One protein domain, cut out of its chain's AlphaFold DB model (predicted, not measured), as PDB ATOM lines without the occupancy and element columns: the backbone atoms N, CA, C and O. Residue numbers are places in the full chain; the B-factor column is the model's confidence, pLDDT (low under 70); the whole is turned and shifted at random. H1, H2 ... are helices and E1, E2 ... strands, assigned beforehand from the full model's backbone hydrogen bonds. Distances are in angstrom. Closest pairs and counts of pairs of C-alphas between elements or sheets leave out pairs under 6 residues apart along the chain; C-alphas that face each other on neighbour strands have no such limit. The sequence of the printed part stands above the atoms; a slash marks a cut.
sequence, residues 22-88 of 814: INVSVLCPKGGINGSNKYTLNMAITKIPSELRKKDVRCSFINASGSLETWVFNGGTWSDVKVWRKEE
ATOM      1  N   ILE A  22     411.055 401.977 273.248       79.31
ATOM      2  CA  ILE A  22     411.126 400.959 274.307       79.31
ATOM      3  C   ILE A  22     412.494 401.007 274.983       79.31
ATOM      4  O   ILE A  22     413.508 400.672 274.370       79.31
ATOM      5  N   ASN A  23     412.527 401.352 276.275       84.31
ATOM      6  CA  ASN A  23     413.754 401.302 277.070       84.31
ATOM      7  C   ASN A  23     413.897 399.961 277.811       84.31
ATOM      8  O   ASN A  23     413.274 399.726 278.848       84.31
ATOM      9  N   VAL A  24     414.757 399.083 277.296       83.12
ATOM     10  CA  VAL A  24     414.939 397.716 277.805       83.12
ATOM     11  C   VAL A  24     415.638 397.685 279.167       83.12
ATOM     12  O   VAL A  24     415.325 396.831 279.995       83.12
ATOM     13  N   SER A  25     416.532 398.636 279.448       80.19
ATOM     14  CA  SER A  25     417.207 398.739 280.751       80.19
ATOM     15  C   SER A  25     416.255 399.082 281.896       80.19
ATOM     16  O   SER A  25     416.522 398.708 283.036       80.19
ATOM     17  N   VAL A  26     415.147 399.766 281.596       78.44
ATOM     18  CA  VAL A  26     414.071 400.058 282.556       78.44
ATOM     19  C   VAL A  26     413.067 398.908 282.613       78.44
ATOM     20  O   VAL A  26     412.661 398.507 283.699       78.44
ATOM     21  N   LEU A  27     412.703 398.341 281.458       78.00
ATOM     22  CA  LEU A  27     411.712 397.265 281.359       78.00
ATOM     23  C   LEU A  27     412.202 395.947 281.989       78.00
ATOM     24  O   LEU A  27     411.417 395.185 282.546       78.00
ATOM     25  N   CYS A  28     413.499 395.655 281.889       81.38
ATOM     26  CA  CYS A  28     414.112 394.417 282.369       81.38
ATOM     27  C   CYS A  28     415.392 394.709 283.181       81.38
ATOM     28  O   CYS A  28     416.486 394.305 282.806       81.38
ATOM     29  N   PRO A  29     415.316 395.350 284.354       80.81
ATOM     30  CA  PRO A  29     416.492 395.892 285.047       80.81
ATOM     31  C   PRO A  29     417.491 394.841 285.576       80.81
ATOM     32  O   PRO A  29     418.550 395.202 286.080       80.81
ATOM     33  N   LYS A  30     417.175 393.545 285.481       83.25
ATOM     34  CA  LYS A  30     418.055 392.430 285.881       83.25
ATOM     35  C   LYS A  30     418.285 391.399 284.768       83.25
ATOM     36  O   LYS A  30     418.823 390.326 285.018       83.25
ATOM     37  N   GLY A  31     417.819 391.673 283.548       80.94
ATOM     38  CA  GLY A  31     417.836 390.708 282.444       80.94
ATOM     39  C   GLY A  31     419.019 390.857 281.486       80.94
ATOM     40  O   GLY A  31     418.995 390.239 280.419       80.94
ATOM     41  N   GLY A  32     419.972 391.731 281.814       83.56
ATOM     42  CA  GLY A  32     421.103 392.116 280.985       83.56
ATOM     43  C   GLY A  32     422.389 391.348 281.288       83.56
ATOM     44  O   GLY A  32     422.387 390.272 281.886       83.56
ATOM     45  N   ILE A  33     423.512 391.908 280.847       86.06
ATOM     46  CA  ILE A  33     424.861 391.362 281.016       86.06
ATOM     47  C   ILE A  33     425.101 391.115 282.509       86.06
ATOM     48  O   ILE A  33     424.979 392.035 283.321       86.06
ATOM     49  N   ASN A  34     425.419 389.867 282.864       86.19
ATOM     50  CA  ASN A  34     425.671 389.409 284.236       86.19
ATOM     51  C   ASN A  34     424.539 389.739 285.231       86.19
ATOM     52  O   ASN A  34     424.804 390.018 286.398       86.19
ATOM     53  N   GLY A  35     423.280 389.753 284.779       81.31
ATOM     54  CA  GLY A  35     422.128 390.057 285.638       81.31
ATOM     55  C   GLY A  35     421.946 391.544 285.962       81.31
ATOM     56  O   GLY A  35     421.180 391.882 286.863       81.31
ATOM     57  N   SER A  36     422.647 392.439 285.257       86.69
ATOM     58  CA  SER A  36     422.492 393.891 285.406       86.69
ATOM     59  C   SER A  36     421.385 394.461 284.506       86.69
ATOM     60  O   SER A  36     420.752 393.741 283.731       86.69
ATOM     61  N   ASN A  37     421.187 395.779 284.564       84.31
ATOM     62  CA  ASN A  37     420.344 396.534 283.635       84.31
ATOM     63  C   ASN A  37     421.096 396.954 282.357       84.31
ATOM     64  O   ASN A  37     420.580 397.770 281.593       84.31
ATOM     65  N   LYS A  38     422.313 396.447 282.118       88.50
ATOM     66  CA  LYS A  38     423.123 396.768 280.936       88.50
ATOM     67  C   LYS A  38     422.976 395.709 279.855       88.50
ATOM     68  O   LYS A  38     422.976 394.520 280.153       88.50
ATOM     69  N   TYR A  39     422.919 396.116 278.599       91.12
ATOM     70  CA  TYR A  39     422.613 395.236 277.475       91.12
ATOM     71  C   TYR A  39     423.581 395.418 276.305       91.12
ATOM     72  O   TYR A  39     424.163 396.480 276.109       91.12
ATOM     73  N   THR A  40     423.733 394.370 275.496       91.12
ATOM     74  CA  THR A  40     424.125 394.506 274.086       91.12
ATOM     75  C   THR A  40     422.858 394.546 273.235       91.12
ATOM     76  O   THR A  40     421.817 394.060 273.681       91.12
ATOM     77  N   LEU A  41     422.928 395.057 272.000       89.38
ATOM     78  CA  LEU A  41     421.759 395.099 271.111       89.38
ATOM     79  C   LEU A  41     421.099 393.720 270.957       89.38
ATOM     80  O   LEU A  41     419.895 393.595 271.154       89.38
ATOM     81  N   ASN A  42     421.901 392.676 270.718       89.31
ATOM     82  CA  ASN A  42     421.435 391.288 270.620       89.31
ATOM     83  C   ASN A  42     420.648 390.835 271.854       89.31
ATOM     84  O   ASN A  42     419.647 390.138 271.728       89.31
ATOM     85  N   MET A  43     421.078 391.230 273.053       89.00
ATOM     86  CA  MET A  43     420.346 390.902 274.275       89.00
ATOM     87  C   MET A  43     419.088 391.763 274.415       89.00
ATOM     88  O   MET A  43     418.036 391.238 274.770       89.00
ATOM     89  N   ALA A  44     419.176 393.061 274.119       88.06
ATOM     90  CA  ALA A  44     418.087 394.011 274.309       88.06
ATOM     91  C   ALA A  44     416.860 393.666 273.449       88.06
ATOM     92  O   ALA A  44     415.749 393.571 273.966       88.06
ATOM     93  N   ILE A  45     417.065 393.366 272.162       89.31
ATOM     94  CA  ILE A  45     415.966 393.086 271.219       89.31
ATOM     95  C   ILE A  45     415.194 391.802 271.550       89.31
ATOM     96  O   ILE A  45     414.032 391.667 271.164       89.31
ATOM     97  N   THR A  46     415.799 390.862 272.289       88.31
ATOM     98  CA  THR A  46     415.101 389.646 272.753       88.31
ATOM     99  C   THR A  46     414.112 389.932 273.876       88.31
ATOM    100  O   THR A  46     413.147 389.189 274.033       88.31
ATOM    101  N   LYS A  47     414.334 391.007 274.644       87.56
ATOM    102  CA  LYS A  47     413.469 391.411 275.762       87.56
ATOM    103  C   LYS A  47     412.262 392.225 275.319       87.56
ATOM    104  O   LYS A  47     411.358 392.432 276.117       87.56
ATOM    105  N   ILE A  48     412.227 392.649 274.058       83.00
ATOM    106  CA  ILE A  48     411.067 393.314 273.476       83.00
ATOM    107  C   ILE A  48     409.995 392.252 273.158       83.00
ATOM    108  O   ILE A  48     410.283 391.341 272.364       83.00
ATOM    109  N   PRO A  49     408.784 392.343 273.744       80.12
ATOM    110  CA  PRO A  49     407.670 391.430 273.470       80.12
ATOM    111  C   PRO A  49     407.303 391.394 271.989       80.12
ATOM    112  O   PRO A  49     407.402 392.413 271.305       80.12
ATOM    113  N   SER A  50     406.871 390.232 271.488       79.56
ATOM    114  CA  SER A  50     406.523 390.030 270.074       79.56
ATOM    115  C   SER A  50     405.472 391.009 269.558       79.56
ATOM    116  O   SER A  50     405.582 391.445 268.415       79.56
ATOM    117  N   GLU A  51     404.511 391.407 270.396       77.62
ATOM    118  CA  GLU A  51     403.435 392.331 270.006       77.62
ATOM    119  C   GLU A  51     403.944 393.741 269.653       77.62
ATOM    120  O   GLU A  51     403.277 394.479 268.931       77.62
ATOM    121  N   LEU A  52     405.134 394.119 270.134       76.75
ATOM    122  CA  LEU A  52     405.729 395.441 269.910       76.75
ATOM    123  C   LEU A  52     406.764 395.453 268.771       76.75
ATOM    124  O   LEU A  52     407.343 396.496 268.463       76.75
ATOM    125  N   ARG A  53     407.004 394.305 268.121       86.25
ATOM    126  CA  ARG A  53     408.044 394.124 267.095       86.25
ATOM    127  C   ARG A  53     407.588 394.583 265.712       86.25
ATOM    128  O   ARG A  53     407.352 393.773 264.819       86.25
ATOM    129  N   LYS A  54     407.469 395.895 265.526       83.12
ATOM    130  CA  LYS A  54     407.079 396.520 264.252       83.12
ATOM    131  C   LYS A  54     408.202 397.370 263.665       83.12
ATOM    132  O   LYS A  54     409.109 397.784 264.380       83.12
ATOM    133  N   LYS A  55     408.139 397.628 262.356       81.31
ATOM    134  CA  LYS A  55     409.056 398.555 261.678       81.31
ATOM    135  C   LYS A  55     409.033 399.925 262.377       81.31
ATOM    136  O   LYS A  55     407.980 400.356 262.840       81.31
ATOM    137  N   ASP A  56     410.202 400.554 262.457       81.25
ATOM    138  CA  ASP A  56     410.474 401.863 263.064       81.25
ATOM    139  C   ASP A  56     410.354 401.923 264.597       81.25
ATOM    140  O   ASP A  56     410.447 402.999 265.186       81.25
ATOM    141  N   VAL A  57     410.222 400.776 265.275       83.62
ATOM    142  CA  VAL A  57     410.347 400.728 266.738       83.62
ATOM    143  C   VAL A  57     411.789 401.019 267.162       83.62
ATOM    144  O   VAL A  57     412.749 400.481 266.595       83.62
ATOM    145  N   ARG A  58     411.937 401.870 268.175       87.12
ATOM    146  CA  ARG A  58     413.198 402.214 268.815       87.12
ATOM    147  C   ARG A  58     413.413 401.371 270.067       87.12
ATOM    148  O   ARG A  58     412.574 401.305 270.961       87.12
ATOM    149  N   CYS A  59     414.573 400.741 270.141       87.56
ATOM    150  CA  CYS A  59     415.075 400.010 271.291       87.56
ATOM    151  C   CYS A  59     416.204 400.816 271.934       87.56
ATOM    152  O   CYS A  59     417.288 400.933 271.354       87.56
ATOM    153  N   SER A  60     415.975 401.318 273.143       87.69
ATOM    154  CA  SER A  60     416.983 402.017 273.937       87.69
ATOM    155  C   SER A  60     417.453 401.172 275.119       87.69
ATOM    156  O   SER A  60     416.657 400.497 275.770       87.69
ATOM    157  N   PHE A  61     418.748 401.189 275.421       87.62
ATOM    158  CA  PHE A  61     419.320 400.500 276.583       87.62
ATOM    159  C   PHE A  61     420.671 401.097 276.983       87.62
ATOM    160  O   PHE A  61     421.357 401.732 276.188       87.62
ATOM    161  N   ILE A  62     421.074 400.870 278.230       84.00
ATOM    162  CA  ILE A  62     422.412 401.189 278.722       84.00
ATOM    163  C   ILE A  62     423.373 400.093 278.260       84.00
ATOM    164  O   ILE A  62     423.156 398.916 278.548       84.00
ATOM    165  N   ASN A  63     424.434 400.454 277.545       86.94
ATOM    166  CA  ASN A  63     425.434 399.500 277.071       86.94
ATOM    167  C   ASN A  63     426.421 399.085 278.187       86.94
ATOM    168  O   ASN A  63     426.353 399.552 279.329       86.94
ATOM    169  N   ALA A  64     427.376 398.204 277.870       84.19
ATOM    170  CA  ALA A  64     428.373 397.731 278.837       84.19
ATOM    171  C   ALA A  64     429.179 398.875 279.497       84.19
ATOM    172  O   ALA A  64     429.432 398.826 280.708       84.19
ATOM    173  N   SER A  65     429.502 399.940 278.748       81.38
ATOM    174  CA  SER A  65     430.240 401.108 279.255       81.38
ATOM    175  C   SER A  65     429.395 402.056 280.112       81.38
ATOM    176  O   SER A  65     429.945 402.971 280.714       81.38
ATOM    177  N   GLY A  66     428.083 401.825 280.236       76.94
ATOM    178  CA  GLY A  66     427.186 402.677 281.022       76.94
ATOM    179  C   GLY A  66     426.571 403.840 280.239       76.94
ATOM    180  O   GLY A  66     425.933 404.695 280.846       76.94
ATOM    181  N   SER A  67     426.729 403.875 278.915       77.56
ATOM    182  CA  SER A  67     426.162 404.911 278.048       77.56
ATOM    183  C   SER A  67     424.820 404.463 277.468       77.56
ATOM    184  O   SER A  67     424.636 403.283 277.168       77.56
ATOM    185  N   LEU A  68     423.881 405.397 277.294       79.88
ATOM    186  CA  LEU A  68     422.610 405.128 276.621       79.88
ATOM    187  C   LEU A  68     422.836 404.947 275.114       79.88
ATOM    188  O   LEU A  68     423.405 405.821 274.463       79.88
ATOM    189  N   GLU A  69     422.354 403.839 274.564       85.31
ATOM    190  CA  GLU A  69     422.269 403.602 273.125       85.31
ATOM    191  C   GLU A  69     420.813 403.468 272.691       85.31
ATOM    192  O   GLU A  69     420.022 402.840 273.390       85.31
ATOM    193  N   THR A  70     420.489 404.005 271.513       86.38
ATOM    194  CA  THR A  70     419.179 403.859 270.869       86.38
ATOM    195  C   THR A  70     419.364 403.289 269.469       86.38
ATOM    196  O   THR A  70     420.224 403.731 268.708       86.38
ATOM    197  N   TRP A  71     418.564 402.283 269.137       88.62
ATOM    198  CA  TRP A  71     418.602 401.582 267.858       88.62
ATOM    199  C   TRP A  71     417.198 401.474 267.279       88.62
ATOM    200  O   TRP A  71     416.261 401.178 268.009       88.62
ATOM    201  N   VAL A  72     417.052 401.665 265.970       87.25
ATOM    202  CA  VAL A  72     415.757 401.644 265.275       87.25
ATOM    203  C   VAL A  72     415.683 400.445 264.338       87.25
ATOM    204  O   VAL A  72     416.612 400.201 263.562       87.25
ATOM    205  N   PHE A  73     414.582 399.697 264.393       89.00
ATOM    206  CA  PHE A  73     414.360 398.544 263.525       89.00
ATOM    207  C   PHE A  73     413.870 398.972 262.136       89.00
ATOM    208  O   PHE A  73     412.748 399.454 261.997       89.00
ATOM    209  N   ASN A  74     414.654 398.736 261.080       84.12
ATOM    210  CA  ASN A  74     414.295 399.170 259.720       84.12
ATOM    211  C   ASN A  74     413.389 398.183 258.949       84.12
ATOM    212  O   ASN A  74     413.076 398.426 257.780       84.12
ATOM    213  N   GLY A  75     412.925 397.102 259.589       79.62
ATOM    214  CA  GLY A  75     412.162 396.016 258.959       79.62
ATOM    215  C   GLY A  75     413.051 394.855 258.485       79.62
ATOM    216  O   GLY A  75     414.248 395.026 258.286       79.62
ATOM    217  N   GLY A  76     412.472 393.660 258.322       84.50
ATOM    218  CA  GLY A  76     413.198 392.418 258.004       84.50
ATOM    219  C   GLY A  76     413.062 391.358 259.106       84.50
ATOM    220  O   GLY A  76     412.083 391.357 259.850       84.50
ATOM    221  N   THR A  77     414.032 390.449 259.224       88.19
ATOM    222  CA  THR A  77     414.053 389.434 260.293       88.19
ATOM    223  C   THR A  77     414.506 390.063 261.615       88.19
ATOM    224  O   THR A  77     415.641 390.510 261.726       88.19
ATOM    225  N   TRP A  78     413.641 390.068 262.638       86.25
ATOM    226  CA  TRP A  78     413.857 390.789 263.910       86.25
ATOM    227  C   TRP A  78     415.192 390.498 264.614       86.25
ATOM    228  O   TRP A  78     415.807 391.404 265.174       86.25
ATOM    229  N   SER A  79     415.633 389.239 264.598       82.94
ATOM    230  CA  SER A  79     416.857 388.786 265.267       82.94
ATOM    231  C   SER A  79     418.146 389.105 264.505       82.94
ATOM    232  O   SER A  79     419.226 388.861 265.037       82.94
ATOM    233  N   ASP A  80     418.067 389.616 263.273       88.00
ATOM    234  CA  ASP A  80     419.249 390.038 262.524       88.00
ATOM    235  C   ASP A  80     419.639 391.467 262.923       88.00
ATOM    236  O   ASP A  80     419.003 392.446 262.544       88.00
ATOM    237  N   VAL A  81     420.718 391.613 263.690       83.12
ATOM    238  CA  VAL A  81     421.212 392.931 264.121       83.12
ATOM    239  C   VAL A  81     421.605 393.854 262.973       83.12
ATOM    240  O   VAL A  81     421.627 395.064 263.172       83.12
ATOM    241  N   LYS A  82     421.879 393.334 261.768       85.00
ATOM    242  CA  LYS A  82     422.251 394.170 260.614       85.00
ATOM    243  C   LYS A  82     421.094 395.029 260.104       85.00
ATOM    244  O   LYS A  82     421.345 396.042 259.456       85.00
ATOM    245  N   VAL A  83     419.845 394.653 260.396       86.94
ATOM    246  CA  VAL A  83     418.658 395.443 260.020       86.94
ATOM    247  C   VAL A  83     418.260 396.483 261.076       86.94
ATOM    248  O   VAL A  83     417.294 397.226 260.892       86.94
ATOM    249  N   TRP A  84     419.021 396.577 262.170       88.62
ATOM    250  CA  TRP A  84     418.892 397.629 263.171       88.62
ATOM    251  C   TRP A  84     419.893 398.744 262.888       88.62
ATOM    252  O   TRP A  84     421.099 398.515 262.804       88.62
ATOM    253  N   ARG A  85     419.403 399.977 262.767       87.88
ATOM    254  CA  ARG A  85     420.252 401.160 262.601       87.88
ATOM    255  C   ARG A  85     420.465 401.816 263.955       87.88
ATOM    256  O   ARG A  85     419.488 402.161 264.618       87.88
ATOM    257  N   LYS A  86     421.722 402.030 264.343       84.81
ATOM    258  CA  LYS A  86     422.042 402.850 265.515       84.81
ATOM    259  C   LYS A  86     421.583 404.270 265.234       84.81
ATOM    260  O   LYS A  86     421.967 404.853 264.222       84.81
ATOM    261  N   GLU A  87     420.741 404.806 266.100       78.62
ATOM    262  CA  GLU A  87     420.454 406.230 266.091       78.62
ATOM    263  C   GLU A  87     421.622 406.878 266.826       78.62
ATOM    264  O   GLU A  87     421.736 406.807 268.052       78.62
ATOM    265  N   GLU A  88     422.571 407.411 266.060       65.69
ATOM    266  CA  GLU A  88     423.566 408.296 266.642       65.69
ATOM    267  C   GLU A  88     422.799 409.474 267.231       65.69
ATOM    268  O   GLU A  88     422.046 410.146 266.523       65.69
TER     269      GLU A  88
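This is residues 22 to 88 of the 814 residues of an uncharacterized protein of Turicibacter sanguinis (UniProt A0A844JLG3). With little regular structure, this is a small three-stranded sheet with short helix H2 over one face, H1 grazing it at E1, and long loops round them. The 67 printed residues include H1, H2, E1, E2 and E3 in that order, mixed in class, with 25 residues in named elements. The sheet, E1, E2, E3, is a meander, each strand the antiparallel neighbour of the one before. It is compact, with radius of gyration of the C-alphas 10.9 A and spans of 29 by 25 by 16 A.

E1 is residues 58 to 62; E2, residues 68 to 73, is 16.8 A long; E3, residues 84 to 87, ends at C-alpha 87 (420.454, 406.230, 266.091). H2 is residues 41 to 46; H1, residues 24 to 27, begins at C-alpha 24 (414.939, 397.716, 277.805).

Within hydrogen-bond range, hairpin E1 and E2 has N 59 and O 71, 2.8 A; hairpin E2 and E3 has N 72 and O 85, 2.8 A. H2 is on the sheet at a height of 9.0 A; its closest C-alphas to E1 are Ile 45 and Cys 59, 7.0 A. H1 only grazes the sheet. H2 has 1 of 2 O i to N i+4 pairs within range; H1 is too short for one.

The printed part has no cut. Links H1 to H2 and H2 to E1 are long. Residue 88 alone has pLDDT under 70.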